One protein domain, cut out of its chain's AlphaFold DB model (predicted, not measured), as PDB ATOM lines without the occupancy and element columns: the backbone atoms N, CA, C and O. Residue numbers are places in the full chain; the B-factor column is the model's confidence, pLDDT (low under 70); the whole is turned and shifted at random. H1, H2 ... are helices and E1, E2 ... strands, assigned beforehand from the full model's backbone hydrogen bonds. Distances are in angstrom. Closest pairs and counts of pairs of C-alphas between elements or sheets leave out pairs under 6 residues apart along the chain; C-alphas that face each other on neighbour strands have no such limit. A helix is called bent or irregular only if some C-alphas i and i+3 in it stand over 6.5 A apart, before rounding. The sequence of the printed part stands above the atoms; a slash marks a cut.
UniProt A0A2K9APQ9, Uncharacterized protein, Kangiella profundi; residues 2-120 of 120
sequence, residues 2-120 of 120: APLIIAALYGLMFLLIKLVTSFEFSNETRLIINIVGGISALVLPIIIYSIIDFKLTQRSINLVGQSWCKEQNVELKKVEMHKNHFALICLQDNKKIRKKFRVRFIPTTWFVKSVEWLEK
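AT A GLANCE: This is residues 2 to 120 of the 120 residues of an uncharacterized protein of Kangiella profundi (UniProt A0A2K9APQ9). A long bent helix, H2, makes most of a rod's length; H1 folds back alongside it towards one end, and at the other a four-stranded sheet curls round arm H2b. The 119 printed residues hold H1, H2, E1, E2, E3, E4 in that order, mixed class, with an antiparallel sheet E1-E2-E3-E4. It is extended: radius of gyration of the C-alphas 21.8 A, spans 68 by 26 by 21 A.

IN THESE COORDINATES: Find C-alpha 2 at (-35.229, -34.050, -13.089); H1 runs 28.8 A to residue 21. H2, residues 27 to 71, assigned as one helix by its hydrogen bonds, is bent: C-alphas 42 and 45 are 6.7 A apart. Its arms are H2a, residues 27 to 42, 22.8 A, and H2b, residues 45 to 71, 39.0 A. Then come E1, residues 75 to 81, E2, 86 to 92, E3, 95 to 105, 30.7 A, and E4, 112 to 117, ending at (-52.974, -40.188, -34.684).

HOW THE PARTS SIT: Look at the strongly twisted sheet, a meander of hairpins, each strand the antiparallel neighbour of the one before: N 87 and O 80, 2.9 A, N 88 and O 99, 2.8 A, and N 102 and O 116, 2.8 A, are within hydrogen-bond range. H2b is on one face, two layers; its closest C-alphas to E1 are Cys 69 and Leu 76, 6.1 A. H1 is near H2a and H2b. In H1, H2a and H2b every O i to N i+4 pair is within hydrogen-bond range.

THE WHOLE: The farthest C-alphas, Asn 27 and Asp 93, are 69.3 A apart. The printed part has no cut and no long link. Residues 2 to 3, 107 to 108 and 120 have pLDDT under 70.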
ATOM      1  N   ALA A   2     -35.157 -33.007 -14.127       58.91
ATOM      2  CA  ALA A   2     -35.229 -34.050 -13.089       58.91
ATOM      3  C   ALA A   2     -34.096 -34.015 -12.027       58.91
ATOM      4  O   ALA A   2     -34.421 -34.104 -10.847       58.91
ATOM      5  N   PRO A   3     -32.810 -33.773 -12.373       67.31
ATOM      6  CA  PRO A   3     -31.738 -33.699 -11.370       67.31
ATOM      7  C   PRO A   3     -31.888 -32.524 -10.393       67.31
ATOM      8  O   PRO A   3     -31.585 -32.659  -9.214       67.31
ATOM      9  N   LEU A   4     -32.404 -31.382 -10.865       74.62
ATOM     10  CA  LEU A   4     -32.657 -30.201 -10.029       74.62
ATOM     11  C   LEU A   4     -33.836 -30.426  -9.079       74.62
ATOM     12  O   LEU A   4     -33.779 -30.000  -7.932       74.62
ATOM     13  N   ILE A   5     -34.880 -31.125  -9.536       71.12
ATOM     14  CA  ILE A   5     -36.026 -31.504  -8.697       71.12
ATOM     15  C   ILE A   5     -35.569 -32.464  -7.590       71.12
ATOM     16  O   ILE A   5     -35.912 -32.258  -6.429       71.12
ATOM     17  N   ILE A   6     -34.743 -33.460  -7.929       73.31
ATOM     18  CA  ILE A   6     -34.152 -34.391  -6.956       73.31
ATOM     19  C   ILE A   6     -33.301 -33.630  -5.930       73.31
ATOM     20  O   ILE A   6     -33.487 -33.808  -4.729       73.31
ATOM     21  N   ALA A   7     -32.407 -32.746  -6.386       76.56
ATOM     22  CA  ALA A   7     -31.555 -31.953  -5.505       76.56
ATOM     23  C   ALA A   7     -32.366 -31.031  -4.575       76.56
ATOM     24  O   ALA A   7     -32.069 -30.943  -3.384       76.56
ATOM     25  N   ALA A   8     -33.424 -30.393  -5.087       78.75
ATOM     26  CA  ALA A   8     -34.311 -29.547  -4.294       78.75
ATOM     27  C   ALA A   8     -35.077 -30.346  -3.225       78.75
ATOM     28  O   ALA A   8     -35.186 -29.892  -2.087       78.75
ATOM     29  N   LEU A   9     -35.561 -31.548  -3.560       76.88
ATOM     30  CA  LEU A   9     -36.233 -32.438  -2.607       76.88
ATOM     31  C   LEU A   9     -35.287 -32.903  -1.493       76.88
ATOM     32  O   LEU A   9     -35.664 -32.870  -0.323       76.88
ATOM     33  N   TYR A  10     -34.046 -33.263  -1.832       78.25
ATOM     34  CA  TYR A  10     -33.023 -33.602  -0.837       78.25
ATOM     35  C   TYR A  10     -32.665 -32.410   0.057       78.25
ATOM     36  O   TYR A  10     -32.574 -32.563   1.276       78.25
ATOM     37  N   GLY A  11     -32.510 -31.214  -0.518       81.31
ATOM     38  CA  GLY A  11     -32.259 -29.989   0.244       81.31
ATOM     39  C   GLY A  11     -33.391 -29.665   1.225       81.31
ATOM     40  O   GLY A  11     -33.133 -29.368   2.392       81.31
ATOM     41  N   LEU A  12     -34.647 -29.797   0.786       82.56
ATOM     42  CA  LEU A  12     -35.827 -29.611   1.634       82.56
ATOM     43  C   LEU A  12     -35.863 -30.626   2.786       82.56
ATOM     44  O   LEU A  12     -36.169 -30.261   3.920       82.56
ATOM     45  N   MET A  13     -35.512 -31.885   2.510       78.25
ATOM     46  CA  MET A  13     -35.465 -32.947   3.515       78.25
ATOM     47  C   MET A  13     -34.460 -32.625   4.630       78.25
ATOM     48  O   MET A  13     -34.801 -32.715   5.806       78.25
ATOM     49  N   PHE A  14     -33.251 -32.179   4.279       79.69
ATOM     50  CA  PHE A  14     -32.247 -31.753   5.261       79.69
ATOM     51  C   PHE A  14     -32.714 -30.565   6.108       79.69
ATOM     52  O   PHE A  14     -32.461 -30.520   7.312       79.69
ATOM     53  N   LEU A  15     -33.415 -29.614   5.490       83.50
ATOM     54  CA  LEU A  15     -33.935 -28.432   6.172       83.50
ATOM     55  C   LEU A  15     -35.026 -28.809   7.186       83.50
ATOM     56  O   LEU A  15     -34.994 -28.332   8.320       83.50
ATOM     57  N   LEU A  16     -35.928 -29.723   6.811       79.31
ATOM     58  CA  LEU A  16     -36.949 -30.283   7.699       79.31
ATOM     59  C   LEU A  16     -36.336 -31.063   8.865       79.31
ATOM     60  O   LEU A  16     -36.735 -30.848  10.006       79.31
ATOM     61  N   ILE A  17     -35.340 -31.916   8.603       76.38
ATOM     62  CA  ILE A  17     -34.643 -32.667   9.658       76.38
ATOM     63  C   ILE A  17     -34.015 -31.699  10.660       76.38
ATOM     64  O   ILE A  17     -34.239 -31.843  11.858       76.38
ATOM     65  N   LYS A  18     -33.298 -30.674  10.181       78.75
ATOM     66  CA  LYS A  18     -32.667 -29.668  11.044       78.75
ATOM     67  C   LYS A  18     -33.692 -28.970  11.943       78.75
ATOM     68  O   LYS A  18     -33.461 -28.867  13.145       78.75
ATOM     69  N   LEU A  19     -34.826 -28.557  11.370       79.56
ATOM     70  CA  LEU A  19     -35.935 -27.916  12.084       79.56
ATOM     71  C   LEU A  19     -36.526 -28.822  13.168       79.56
ATOM     72  O   LEU A  19     -36.739 -28.377  14.287       79.56
ATOM     73  N   VAL A  20     -36.746 -30.100  12.863       73.94
ATOM     74  CA  VAL A  20     -37.280 -31.070  13.830       73.94
ATOM     75  C   VAL A  20     -36.262 -31.353  14.938       73.94
ATOM     76  O   VAL A  20     -36.627 -31.388  16.108       73.94
ATOM     77  N   THR A  21     -34.975 -31.492  14.615       73.62
ATOM     78  CA  THR A  21     -33.933 -31.765  15.623       73.62
ATOM     79  C   THR A  21     -33.633 -30.586  16.550       73.62
ATOM     80  O   THR A  21     -33.074 -30.800  17.620       73.62
ATOM     81  N   SER A  22     -33.998 -29.354  16.172       76.75
ATOM     82  CA  SER A  22     -33.812 -28.167  17.017       76.75
ATOM     83  C   SER A  22     -34.859 -27.998  18.122       76.75
ATOM     84  O   SER A  22     -34.700 -27.112  18.958       76.75
ATOM     85  N   PHE A  23     -35.913 -28.821  18.151       78.12
ATOM     86  CA  PHE A  23     -36.926 -28.788  19.206       78.12
ATOM     87  C   PHE A  23     -36.732 -29.930  20.207       78.12
ATOM     88  O   PHE A  23     -36.535 -31.091  19.839       78.12
ATOM     89  N   GLU A  24     -36.848 -29.614  21.496       80.56
ATOM     90  CA  GLU A  24     -36.868 -30.620  22.553       80.56
ATOM     91  C   GLU A  24     -38.257 -31.259  22.653       80.56
ATOM     92  O   GLU A  24     -39.177 -30.736  23.276       80.56
ATOM     93  N   PHE A  25     -38.416 -32.414  22.008       81.38
ATOM     94  CA  PHE A  25     -39.625 -33.230  22.114       81.38
ATOM     95  C   PHE A  25     -39.519 -34.260  23.242       81.38
ATOM     96  O   PHE A  25     -38.443 -34.833  23.455       81.38
ATOM     97  N   SER A  26     -40.650 -34.560  23.890       88.12
ATOM     98  CA  SER A  26     -40.778 -35.701  24.804       88.12
ATOM     99  C   SER A  26     -40.548 -37.027  24.064       88.12
ATOM    100  O   SER A  26     -40.686 -37.109  22.839       88.12
ATOM    101  N   ASN A  27     -40.202 -38.091  24.795       85.88
ATOM    102  CA  ASN A  27     -39.905 -39.399  24.196       85.88
ATOM    103  C   ASN A  27     -41.086 -39.972  23.393       85.88
ATOM    104  O   ASN A  27     -40.880 -40.532  22.317       85.88
ATOM    105  N   GLU A  28     -42.316 -39.781  23.872       88.56
ATOM    106  CA  GLU A  28     -43.531 -40.213  23.173       88.56
ATOM    107  C   GLU A  28     -43.716 -39.458  21.853       88.56
ATOM    108  O   GLU A  28     -43.945 -40.062  20.804       88.56
ATOM    109  N   THR A  29     -43.526 -38.136  21.867       85.25
ATOM    110  CA  THR A  29     -43.617 -37.313  20.657       85.25
ATOM    111  C   THR A  29     -42.506 -37.655  19.659       85.25
ATOM    112  O   THR A  29     -42.774 -37.734  18.462       85.25
ATOM    113  N   ARG A  30     -41.279 -37.943  20.121       83.38
ATOM    114  CA  ARG A  30     -40.181 -38.415  19.253       83.38
ATOM    115  C   ARG A  30     -40.515 -39.733  18.563       83.38
ATOM    116  O   ARG A  30     -40.225 -39.882  17.378       83.38
ATOM    117  N   LEU A  31     -41.127 -40.680  19.279       84.75
ATOM    118  CA  LEU A  31     -41.544 -41.957  18.703       84.75
ATOM    119  C   LEU A  31     -42.571 -41.746  17.580       84.75
ATOM    120  O   LEU A  31     -42.401 -42.284  16.488       84.75
ATOM    121  N   ILE A  32     -43.587 -40.912  17.823       86.94
ATOM    122  CA  ILE A  32     -44.612 -40.578  16.823       86.94
ATOM    123  C   ILE A  32     -43.974 -39.909  15.600       86.94
ATOM    124  O   ILE A  32     -44.233 -40.327  14.471       86.94
ATOM    125  N   ILE A  33     -43.101 -38.917  15.808       85.00
ATOM    126  CA  ILE A  33     -42.396 -38.221  14.723       85.00
ATOM    127  C   ILE A  33     -41.546 -39.195  13.901       85.00
ATOM    128  O   ILE A  33     -41.558 -39.110  12.678       85.00
ATOM    129  N   ASN A  34     -40.849 -40.142  14.530       82.75
ATOM    130  CA  ASN A  34     -40.043 -41.130  13.811       82.75
ATOM    131  C   ASN A  34     -40.898 -42.085  12.971       82.75
ATOM    132  O   ASN A  34     -40.542 -42.371  11.829       82.75
ATOM    133  N   ILE A  35     -42.035 -42.549  13.495       87.88
ATOM    134  CA  ILE A  35     -42.949 -43.429  12.753       87.88
ATOM    135  C   ILE A  35     -43.564 -42.674  11.568       87.88
ATOM    136  O   ILE A  35     -43.474 -43.125  10.424       87.88
ATOM    137  N   VAL A  36     -44.148 -41.499  11.819       87.06
ATOM    138  CA  VAL A  36     -44.790 -40.679  10.780       87.06
ATOM    139  C   VAL A  36     -43.764 -40.188   9.762       87.06
ATOM    140  O   VAL A  36     -44.021 -40.227   8.559       87.06
ATOM    141  N   GLY A  37     -42.588 -39.765  10.223       83.75
ATOM    142  CA  GLY A  37     -41.474 -39.328   9.391       83.75
ATOM    143  C   GLY A  37     -40.936 -40.452   8.512       83.75
ATOM    144  O   GLY A  37     -40.737 -40.235   7.321       83.75
ATOM    145  N   GLY A  38     -40.791 -41.666   9.052       81.56
ATOM    146  CA  GLY A  38     -40.379 -42.850   8.295       81.56
ATOM    147  C   GLY A  38     -41.379 -43.237   7.203       81.56
ATOM    148  O   GLY A  38     -40.993 -43.415   6.048       81.56
ATOM    149  N   ILE A  39     -42.677 -43.291   7.528       87.50
ATOM    150  CA  ILE A  39     -43.740 -43.555   6.539       87.50
ATOM    151  C   ILE A  39     -43.742 -42.464   5.464       87.50
ATOM    152  O   ILE A  39     -43.787 -42.756   4.267       87.50
ATOM    153  N   SER A  40     -43.653 -41.203   5.884       82.19
ATOM    154  CA  SER A  40     -43.640 -40.060   4.975       82.19
ATOM    155  C   SER A  40     -42.419 -40.089   4.057       82.19
ATOM    156  O   SER A  40     -42.567 -39.860   2.863       82.19
ATOM    157  N   ALA A  41     -41.232 -40.446   4.552       80.12
ATOM    158  CA  ALA A  41     -40.023 -40.569   3.736       80.12
ATOM    159  C   ALA A  41     -40.146 -41.639   2.635       80.12
ATOM    160  O   ALA A  41     -39.562 -41.478   1.565       80.12
ATOM    161  N   LEU A  42     -40.926 -42.699   2.863       81.94
ATOM    162  CA  LEU A  42     -41.178 -43.746   1.867       81.94
ATOM    163  C   LEU A  42     -42.273 -43.356   0.866       81.94
ATOM    164  O   LEU A  42     -42.125 -43.566  -0.335       81.94
ATOM    165  N   VAL A  43     -43.380 -42.789   1.351       86.06
ATOM    166  CA  VAL A  43     -44.589 -42.571   0.541       86.06
ATOM    167  C   VAL A  43     -44.579 -41.213  -0.165       86.06
ATOM    168  O   VAL A  43     -44.972 -41.109  -1.330       86.06
ATOM    169  N   LEU A  44     -44.118 -40.161   0.511       82.75
ATOM    170  CA  LEU A  44     -44.197 -38.788   0.015       82.75
ATOM    171  C   LEU A  44     -43.435 -38.583  -1.305       82.75
ATOM    172  O   LEU A  44     -44.010 -37.963  -2.201       82.75
ATOM    173  N   PRO A  45     -42.212 -39.124  -1.507       80.31
ATOM    174  CA  PRO A  45     -41.529 -38.997  -2.791       80.31
ATOM    175  C   PRO A  45     -42.336 -39.606  -3.938       80.31
ATOM    176  O   PRO A  45     -42.454 -38.984  -4.990       80.31
ATOM    177  N   ILE A  46     -42.949 -40.775  -3.731       85.19
ATOM    178  CA  ILE A  46     -43.751 -41.464  -4.753       85.19
ATOM    179  C   ILE A  46     -44.947 -40.598  -5.161       85.19
ATOM    180  O   ILE A  46     -45.192 -40.400  -6.352       85.19
ATOM    181  N   ILE A  47     -45.657 -40.031  -4.180       87.69
ATOM    182  CA  ILE A  47     -46.790 -39.133  -4.429       87.69
ATOM    183  C   ILE A  47     -46.329 -37.880  -5.182       87.69
ATOM    184  O   ILE A  47     -46.931 -37.515  -6.193       87.69
ATOM    185  N   ILE A  48     -45.247 -37.236  -4.732       84.94
ATOM    186  CA  ILE A  48     -44.707 -36.031  -5.375       84.94
ATOM    187  C   ILE A  48     -44.318 -36.326  -6.827       84.94
ATOM    188  O   ILE A  48     -44.732 -35.591  -7.725       84.94
ATOM    189  N   TYR A  49     -43.577 -37.407  -7.080       82.19
ATOM    190  CA  TYR A  49     -43.187 -37.791  -8.436       82.19
ATOM    191  C   TYR A  49     -44.394 -38.101  -9.314       82.19
ATOM    192  O   TYR A  49     -44.427 -37.646 -10.454       82.19
ATOM    193  N   SER A  50     -45.407 -38.791  -8.789       86.06
ATOM    194  CA  SER A  50     -46.637 -39.076  -9.533       86.06
ATOM    195  C   SER A  50     -47.396 -37.798  -9.911       86.06
ATOM    196  O   SER A  50     -47.856 -37.668 -11.045       86.06
ATOM    197  N   ILE A  51     -47.478 -36.813  -9.010       88.38
ATOM    198  CA  ILE A  51     -48.119 -35.519  -9.297       88.38
ATOM    199  C   ILE A  51     -47.326 -34.734 -10.348       88.38
ATOM    200  O   ILE A  51     -47.921 -34.142 -11.253       88.38
ATOM    201  N   ILE A  52     -45.996 -34.705 -10.230       85.81
ATOM    202  CA  ILE A  52     -45.122 -34.032 -11.198       85.81
ATOM    203  C   ILE A  52     -45.282 -34.675 -12.576       85.81
ATOM    204  O   ILE A  52     -45.528 -33.964 -13.550       85.81
ATOM    205  N   ASP A  53     -45.205 -36.003 -12.646       84.94
ATOM    206  CA  ASP A  53     -45.366 -36.777 -13.876       84.94
ATOM    207  C   ASP A  53     -46.722 -36.504 -14.540       84.94
ATOM    208  O   ASP A  53     -46.781 -36.157 -15.723       84.94
ATOM    209  N   PHE A  54     -47.809 -36.537 -13.761       86.31
ATOM    210  CA  PHE A  54     -49.152 -36.234 -14.248       86.31
ATOM    211  C   PHE A  54     -49.250 -34.814 -14.826       86.31
ATOM    212  O   PHE A  54     -49.722 -34.632 -15.951       86.31
ATOM    213  N   LYS A  55     -48.760 -33.799 -14.099       88.00
ATOM    214  CA  LYS A  55     -48.814 -32.396 -14.545       88.00
ATOM    215  C   LYS A  55     -47.963 -32.140 -15.790       88.00
ATOM    216  O   LYS A  55     -48.405 -31.428 -16.695       88.00
ATOM    217  N   LEU A  56     -46.753 -32.696 -15.848       85.69
ATOM    218  CA  LEU A  56     -45.860 -32.544 -17.001       85.69
ATOM    219  C   LEU A  56     -46.424 -33.242 -18.238       85.69
ATOM    220  O   LEU A  56     -46.404 -32.673 -19.334       85.69
ATOM    221  N   THR A  57     -46.992 -34.432 -18.056       86.62
ATOM    222  CA  THR A  57     -47.667 -35.180 -19.115       86.62
ATOM    223  C   THR A  57     -48.869 -34.398 -19.643       86.62
ATOM    224  O   THR A  57     -48.948 -34.135 -20.843       86.62
ATOM    225  N   GLN A  58     -49.751 -33.916 -18.762       87.62
ATOM    226  CA  GLN A  58     -50.916 -33.113 -19.144       87.62
ATOM    227  C   GLN A  58     -50.519 -31.847 -19.919       87.62
ATOM    228  O   GLN A  58     -51.110 -31.544 -20.957       87.62
ATOM    229  N   ARG A  59     -49.486 -31.127 -19.461       88.06
ATOM    230  CA  ARG A  59     -48.960 -29.945 -20.161       88.06
ATOM    231  C   ARG A  59     -48.464 -30.294 -21.564       88.06
ATOM    232  O   ARG A  59     -48.812 -29.605 -22.517       88.06
ATOM    233  N   SER A  60     -47.680 -31.359 -21.689       87.50
ATOM    234  CA  SER A  60     -47.090 -31.779 -22.965       87.50
ATOM    235  C   SER A  60     -48.157 -32.204 -23.974       87.50
ATOM    236  O   SER A  60     -48.100 -31.832 -25.142       87.50
ATOM    237  N   ILE A  61     -49.183 -32.920 -23.516       90.06
ATOM    238  CA  ILE A  61     -50.307 -33.347 -24.356       90.06
ATOM    239  C   ILE A  61     -51.157 -32.152 -24.793       90.06
ATOM    240  O   ILE A  61     -51.564 -32.086 -25.950       90.06
ATOM    241  N   ASN A  62     -51.411 -31.196 -23.896       89.69
ATOM    242  CA  ASN A  62     -52.126 -29.972 -24.252       89.69
ATOM    243  C   ASN A  62     -51.383 -29.182 -25.334       89.69
ATOM    244  O   ASN A  62     -52.028 -28.685 -26.249       89.69
ATOM    245  N   LEU A  63     -50.047 -29.117 -25.280       89.62
ATOM    246  CA  LEU A  63     -49.241 -28.481 -26.327       89.62
ATOM    247  C   LEU A  63     -49.372 -29.201 -27.677       89.62
ATOM    248  O   LEU A  63     -49.540 -28.540 -28.698       89.62
ATOM    249  N   VAL A  64     -49.362 -30.539 -27.685       88.88
ATOM    250  CA  VAL A  64     -49.622 -31.330 -28.905       88.88
ATOM    251  C   VAL A  64     -51.009 -31.016 -29.467       88.88
ATOM    252  O   VAL A  64     -51.149 -30.752 -30.660       88.88
ATOM    253  N   GLY A  65     -52.025 -30.990 -28.603       88.06
ATOM    254  CA  GLY A  65     -53.392 -30.650 -28.985       88.06
ATOM    255  C   GLY A  65     -53.522 -29.239 -29.558       88.06
ATOM    256  O   GLY A  65     -54.153 -29.055 -30.592       88.06
ATOM    257  N   GLN A  66     -52.884 -28.254 -28.923       89.44
ATOM    258  CA  GLN A  66     -52.850 -26.867 -29.395       89.44
ATOM    259  C   GLN A  66     -52.155 -26.736 -30.752       89.44
ATOM    260  O   GLN A  66     -52.671 -26.026 -31.613       89.44
ATOM    261  N   SER A  67     -51.023 -27.418 -30.956       89.88
ATOM    262  CA  SER A  67     -50.304 -27.404 -32.239       89.88
ATOM    263  C   SER A  67     -51.192 -27.919 -33.363       89.88
ATOM    264  O   SER A  67     -51.385 -27.232 -34.360       89.88
ATOM    265  N   TRP A  68     -51.818 -29.078 -33.155       89.12
ATOM    266  CA  TRP A  68     -52.709 -29.670 -34.146       89.12
ATOM    267  C   TRP A  68     -53.934 -28.792 -34.424       89.12
ATOM    268  O   TRP A  68     -54.286 -28.561 -35.577       89.12
ATOM    269  N   CYS A  69     -54.561 -28.241 -33.379       87.50
ATOM    270  CA  CYS A  69     -55.684 -27.317 -33.532       87.50
ATOM    271  C   CYS A  69     -55.312 -26.080 -34.355       87.50
ATOM    272  O   CYS A  69     -56.084 -25.658 -35.210       87.50
ATOM    273  N   LYS A  70     -54.117 -25.526 -34.124       89.56
ATOM    274  CA  LYS A  70     -53.602 -24.375 -34.868       89.56
ATOM    275  C   LYS A  70     -53.337 -24.717 -36.336       89.56
ATOM    276  O   LYS A  70     -53.667 -23.913 -37.200       89.56
ATOM    277  N   GLU A  71     -52.785 -25.895 -36.621       88.31
ATOM    278  CA  GLU A  71     -52.553 -26.384 -37.990       88.31
ATOM    279  C   GLU A  71     -53.861 -26.595 -38.764       88.31
ATOM    280  O   GLU A  71     -53.928 -26.301 -39.953       88.31
ATOM    281  N   GLN A  72     -54.905 -27.076 -38.088       84.75
ATOM    282  CA  GLN A  72     -56.216 -27.341 -38.691       84.75
ATOM    283  C   GLN A  72     -57.184 -26.148 -38.612       84.75
ATOM    284  O   GLN A  72     -58.314 -26.251 -39.077       84.75
ATOM    285  N   ASN A  73     -56.754 -25.025 -38.028       86.06
ATOM    286  CA  ASN A  73     -57.565 -23.828 -37.794       86.06
ATOM    287  C   ASN A  73     -58.886 -24.108 -37.039       86.06
ATOM    288  O   ASN A  73     -59.950 -23.602 -37.394       86.06
ATOM    289  N   VAL A  74     -58.818 -24.943 -35.996       87.38
ATOM    290  CA  VAL A  74     -59.955 -25.329 -35.141       87.38
ATOM    291  C   VAL A  74     -59.726 -24.915 -33.692       87.38
ATOM    292  O   VAL A  74     -58.594 -24.864 -33.211       87.38
ATOM    293  N   GLU A  75     -60.802 -24.652 -32.955       86.31
ATOM    294  CA  GLU A  75     -60.705 -24.210 -31.562       86.31
ATOM    295  C   GLU A  75     -60.516 -25.407 -30.617       86.31
ATOM    296  O   GLU A  75     -61.272 -26.385 -30.653       86.31
ATOM    297  N   LEU A  76     -59.515 -25.335 -29.735       86.81
ATOM    298  CA  LEU A  76     -59.270 -26.354 -28.716       86.81
ATOM    299  C   LEU A  76     -60.217 -26.172 -27.521       86.81
ATOM    300  O   LEU A  76     -60.139 -25.168 -26.821       86.81
ATOM    301  N   LYS A  77     -61.030 -27.188 -27.203       88.00
ATOM    302  CA  LYS A  77     -61.825 -27.212 -25.961       88.00
ATOM    303  C   LYS A  77     -61.061 -27.850 -24.809       88.00
ATOM    304  O   LYS A  77     -60.949 -27.262 -23.738       88.00
ATOM    305  N   LYS A  78     -60.618 -29.096 -24.987       88.19
ATOM    306  CA  LYS A  78     -59.934 -29.866 -23.939       88.19
ATOM    307  C   LYS A  78     -59.220 -31.084 -24.503       88.19
ATOM    308  O   LYS A  78     -59.595 -31.594 -25.558       88.19
ATOM    309  N   VAL A  79     -58.259 -31.594 -23.739       87.94
ATOM    310  CA  VAL A  79     -57.691 -32.926 -23.947       87.94
ATOM    311  C   VAL A  79     -58.125 -33.847 -22.813       87.94
ATOM    312  O   VAL A  79     -57.946 -33.527 -21.640       87.94
ATOM    313  N   GLU A  80     -58.709 -34.988 -23.161       88.88
ATOM    314  CA  GLU A  80     -59.049 -36.055 -22.222       88.88
ATOM    315  C   GLU A  80     -57.958 -37.131 -22.234       88.88
ATOM    316  O   GLU A  80     -57.538 -37.610 -23.292       88.88
ATOM    317  N   MET A  81     -57.503 -37.524 -21.043       87.19
ATOM    318  CA  MET A  81     -56.541 -38.611 -20.863       87.19
ATOM    319  C   MET A  81     -57.287 -39.920 -20.603       87.19
ATOM    320  O   MET A  81     -58.051 -40.027 -19.646       87.19
ATOM    321  N   HIS A  82     -57.060 -40.925 -21.448       87.94
ATOM    322  CA  HIS A  82     -57.555 -42.287 -21.250       87.94
ATOM    323  C   HIS A  82     -56.381 -43.248 -21.027       87.94
ATOM    324  O   HIS A  82     -55.235 -42.916 -21.315       87.94
ATOM    325  N   LYS A  83     -56.672 -44.473 -20.564       80.81
ATOM    326  CA  LYS A  83     -55.649 -45.482 -20.222       80.81
ATOM    327  C   LYS A  83     -54.595 -45.698 -21.323       80.81
ATOM    328  O   LYS A  83     -53.417 -45.799 -21.014       80.81
ATOM    329  N   ASN A  84     -55.017 -45.741 -22.593       82.62
ATOM    330  CA  ASN A  84     -54.160 -46.152 -23.721       82.62
ATOM    331  C   ASN A  84     -54.055 -45.109 -24.850       82.62
ATOM    332  O   ASN A  84     -53.466 -45.396 -25.897       82.62
ATOM    333  N   HIS A  85     -54.715 -43.960 -24.712       87.75
ATOM    334  CA  HIS A  85     -54.736 -42.902 -25.723       87.75
ATOM    335  C   HIS A  85     -55.197 -41.575 -25.118       87.75
ATOM    336  O   HIS A  85     -55.814 -41.534 -24.055       87.75
ATOM    337  N   PHE A  86     -54.948 -40.500 -25.847       90.06
ATOM    338  CA  PHE A  86     -55.448 -39.166 -25.568       90.06
ATOM    339  C   PHE A  86     -56.540 -38.823 -26.573       90.06
ATOM    340  O   PHE A  86     -56.495 -39.247 -27.730       90.06
ATOM    341  N   ALA A  87     -57.551 -38.093 -26.120       89.12
ATOM    342  CA  ALA A  87     -58.624 -37.605 -26.966       89.12
ATOM    343  C   ALA A  87     -58.618 -36.079 -26.961       89.12
ATOM    344  O   ALA A  87     -58.917 -35.440 -25.955       89.12
ATOM    345  N   LEU A  88     -58.294 -35.509 -28.112       91.19
ATOM    346  CA  LEU A  88     -58.440 -34.097 -28.391       91.19
ATOM    347  C   LEU A  88     -59.910 -33.800 -28.683       91.19
ATOM    348  O   LEU A  88     -60.524 -34.480 -29.505       91.19
ATOM    349  N   ILE A  89     -60.478 -32.806 -28.010       88.31
ATOM    350  CA  ILE A  89     -61.828 -32.317 -28.279       88.31
ATOM    351  C   ILE A  89     -61.711 -30.893 -28.810       88.31
ATOM    352  O   ILE A  89     -61.229 -30.000 -28.106       88.31
ATOM    353  N   CYS A  90     -62.188 -30.699 -30.035       87.31
ATOM    354  CA  CYS A  90     -62.131 -29.444 -30.778       87.31
ATOM    355  C   CYS A  90     -63.533 -28.982 -31.183       87.31
ATOM    356  O   CYS A  90     -64.473 -29.785 -31.227       87.31
ATOM    357  N   LEU A  91     -63.663 -27.703 -31.516       85.12
ATOM    358  CA  LEU A  91     -64.805 -27.154 -32.240       85.12
ATOM    359  C   LEU A  91     -64.369 -26.740 -33.647       85.12
ATOM    360  O   LEU A  91     -63.407 -25.993 -33.806       85.12
ATOM    361  N   GLN A  92     -65.108 -27.212 -34.647       83.50
ATOM    362  CA  GLN A  92     -65.009 -26.782 -36.040       83.50
ATOM    363  C   GLN A  92     -66.425 -26.463 -36.513       83.50
ATOM    364  O   GLN A  92     -67.303 -27.316 -36.396       83.50
ATOM    365  N   ASP A  93     -66.675 -25.236 -36.971       81.06
ATOM    366  CA  ASP A  93     -67.996 -24.792 -37.448       81.06
ATOM    367  C   ASP A  93     -69.143 -25.116 -36.469       81.06
ATOM    368  O   ASP A  93     -70.190 -25.650 -36.839       81.06
ATOM    369  N   ASN A  94     -68.919 -24.856 -35.174       78.81
ATOM    370  CA  ASN A  94     -69.831 -25.184 -34.068       78.81
ATOM    371  C   ASN A  94     -70.132 -26.684 -33.861       78.81
ATOM    372  O   ASN A  94     -70.932 -27.046 -32.993       78.81
ATOM    373  N   LYS A  95     -69.464 -27.582 -34.590       81.44
ATOM    374  CA  LYS A  95     -69.537 -29.030 -34.384       81.44
ATOM    375  C   LYS A  95     -68.374 -29.499 -33.523       81.44
ATOM    376  O   LYS A  95     -67.214 -29.144 -33.730       81.44
ATOM    377  N   LYS A  96     -68.696 -30.328 -32.533       84.88
ATOM    378  CA  LYS A  96     -67.707 -30.946 -31.650       84.88
ATOM    379  C   LYS A  96     -67.025 -32.096 -32.385       84.88
ATOM    380  O   LYS A  96     -67.662 -33.106 -32.669       84.88
ATOM    381  N   ILE A  97     -65.729 -31.953 -32.636       86.19
ATOM    382  CA  ILE A  97     -64.891 -32.990 -33.240       86.19
ATOM    383  C   ILE A  97     -64.033 -33.616 -32.149       86.19
ATOM    384  O   ILE A  97     -63.551 -32.942 -31.237       86.19
ATOM    385  N   ARG A  98     -63.868 -34.935 -32.230       87.56
ATOM    386  CA  ARG A  98     -62.979 -35.693 -31.359       87.56
ATOM    387  C   ARG A  98     -61.910 -36.348 -32.217       87.56
ATOM    388  O   ARG A  98     -62.259 -37.014 -33.180       87.56
ATOM    389  N   LYS A  99     -60.645 -36.179 -31.837       88.00
ATOM    390  CA  LYS A  99     -59.496 -36.813 -32.486       88.00
ATOM    391  C   LYS A  99     -58.681 -37.582 -31.465       88.00
ATOM    392  O   LYS A  99     -58.295 -37.043 -30.428       88.00
ATOM    393  N   LYS A 100     -58.436 -38.862 -31.731       91.50
ATOM    394  CA  LYS A 100     -57.654 -39.727 -30.841       91.50
ATOM    395  C   LYS A 100     -56.195 -39.788 -31.272       91.50
ATOM    396  O   LYS A 100     -55.901 -39.943 -32.453       91.50
ATOM    397  N   PHE A 101     -55.289 -39.741 -30.304       91.00
ATOM    398  CA  PHE A 101     -53.854 -39.848 -30.551       91.00
ATOM    399  C   PHE A 101     -53.118 -40.549 -29.411       91.00
ATOM    400  O   PHE A 101     -53.606 -40.647 -28.285       91.00
ATOM    401  N   ARG A 102     -51.922 -41.049 -29.703       89.75
ATOM    402  CA  ARG A 102     -50.963 -41.582 -28.736       89.75
ATOM    403  C   ARG A 102     -49.701 -40.748 -28.765       89.75
ATOM    404  O   ARG A 102     -49.260 -40.312 -29.822       89.75
ATOM    405  N   VAL A 103     -49.108 -40.564 -27.595       87.00
ATOM    406  CA  VAL A 103     -47.850 -39.839 -27.443       87.00
ATOM    407  C   VAL A 103     -46.833 -40.777 -26.820       87.00
ATOM    408  O   VAL A 103     -47.127 -41.432 -25.820       87.00
ATOM    409  N   ARG A 104     -45.637 -40.848 -27.406       86.25
ATOM    410  CA  ARG A 104     -44.476 -41.468 -26.760       86.25
ATOM    411  C   ARG A 104     -43.614 -40.366 -26.171       86.25
ATOM    412  O   ARG A 104     -43.202 -39.463 -26.897       86.25
ATOM    413  N   PHE A 105     -43.333 -40.455 -24.879       82.75
ATOM    414  CA  PHE A 105     -42.489 -39.499 -24.168       82.75
ATOM    415  C   PHE A 105     -41.059 -40.021 -24.039       82.75
ATOM    416  O   PHE A 105     -40.828 -41.229 -23.975       82.75
ATOM    417  N   ILE A 106     -40.100 -39.102 -23.973       81.06
ATOM    418  CA  ILE A 106     -38.758 -39.392 -23.470       81.06
ATOM    419  C   ILE A 106     -38.855 -39.428 -21.933       81.06
ATOM    420  O   ILE A 106     -39.152 -38.387 -21.341       81.06
ATOM    421  N   PRO A 107     -38.607 -40.576 -21.271       66.88
ATOM    422  CA  PRO A 107     -38.908 -40.759 -19.845       66.88
ATOM    423  C   PRO A 107     -38.226 -39.752 -18.909       66.88
ATOM    424  O   PRO A 107     -38.747 -39.429 -17.853       66.88
ATOM    425  N   THR A 108     -37.052 -39.249 -19.291       69.94
ATOM    426  CA  THR A 108     -36.225 -38.369 -18.452       69.94
ATOM    427  C   THR A 108     -36.557 -36.887 -18.590       69.94
ATOM    428  O   THR A 108     -36.166 -36.080 -17.743       69.94
ATOM    429  N   THR A 109     -37.225 -36.501 -19.674       74.81
ATOM    430  CA  THR A 109     -37.395 -35.092 -20.035       74.81
ATOM    431  C   THR A 109     -38.840 -34.713 -20.340       74.81
ATOM    432  O   THR A 109     -39.109 -33.528 -20.514       74.81
ATOM    433  N   TRP A 110     -39.767 -35.680 -20.368       76.12
ATOM    434  CA  TRP A 110     -41.179 -35.490 -20.730       76.12
ATOM    435  C   TRP A 110     -41.385 -34.846 -22.107       76.12
ATOM    436  O   TRP A 110     -42.496 -34.453 -22.455       76.12
ATOM    437  N   PHE A 111     -40.335 -34.777 -22.929       81.06
ATOM    438  CA  PHE A 111     -40.465 -34.331 -24.306       81.06
ATOM    439  C   PHE A 111     -41.204 -35.379 -25.120       81.06
ATOM    440  O   PHE A 111     -40.998 -36.589 -24.975       81.06
ATOM    441  N   VAL A 112     -42.054 -34.889 -26.010       83.56
ATOM    442  CA  VAL A 112     -42.778 -35.711 -26.967       83.56
ATOM    443  C   VAL A 112     -41.793 -36.218 -28.017       83.56
ATOM    444  O   VAL A 112     -41.251 -35.437 -28.790       83.56
ATOM    445  N   LYS A 113     -41.553 -37.532 -28.038       86.19
ATOM    446  CA  LYS A 113     -40.721 -38.199 -29.048       86.19
ATOM    447  C   LYS A 113     -41.486 -38.395 -30.352       86.19
ATOM    448  O   LYS A 113     -40.930 -38.220 -31.428       86.19
ATOM    449  N   SER A 114     -42.743 -38.815 -30.253       85.62
ATOM    450  CA  SER A 114     -43.601 -39.051 -31.413       85.62
ATOM    451  C   SER A 114     -45.072 -38.954 -31.034       85.62
ATOM    452  O   SER A 114     -45.458 -39.360 -29.930       85.62
ATOM    453  N   VAL A 115     -45.886 -38.489 -31.977       88.12
ATOM    454  CA  VAL A 115     -47.348 -38.472 -31.893       88.12
ATOM    455  C   VAL A 115     -47.899 -39.376 -32.989       88.12
ATOM    456  O   VAL A 115     -47.520 -39.243 -34.147       88.12
ATOM    457  N   GLU A 116     -48.775 -40.303 -32.622       89.88
ATOM    458  CA  GLU A 116     -49.463 -41.210 -33.540       89.88
ATOM    459  C   GLU A 116     -50.963 -40.914 -33.481       89.88
ATOM    460  O   GLU A 116     -51.601 -41.119 -32.446       89.88
ATOM    461  N   TRP A 117     -51.534 -40.410 -34.572       89.25
ATOM    462  CA  TRP A 117     -52.974 -40.188 -34.684       89.25
ATOM    463  C   TRP A 117     -53.665 -41.517 -35.002       89.25
ATOM    464  O   TRP A 117     -53.282 -42.217 -35.932       89.25
ATOM    465  N   LEU A 118     -54.659 -41.889 -34.194       85.44
ATOM    466  CA  LEU A 118     -55.316 -43.203 -34.262       85.44
ATOM    467  C   LEU A 118     -56.482 -43.253 -35.259       85.44
ATOM    468  O   LEU A 118     -57.118 -44.294 -35.412       85.44
ATOM    469  N   GLU A 119     -56.795 -42.132 -35.897       73.12
ATOM    470  CA  GLU A 119     -57.863 -42.016 -36.884       73.12
ATOM    471  C   GLU A 119     -57.237 -41.743 -38.251       73.12
ATOM    472  O   GLU A 119     -56.420 -40.829 -38.368       73.12
ATOM    473  N   LYS A 120     -57.607 -42.562 -39.242       56.66
ATOM    474  CA  LYS A 120     -57.293 -42.345 -40.660       56.66
ATOM    475  C   LYS A 120     -58.235 -41.313 -41.264       56.66
ATOM    476  O   LYS A 120     -59.408 -41.277 -40.825       56.66
TER     477      LYS A 120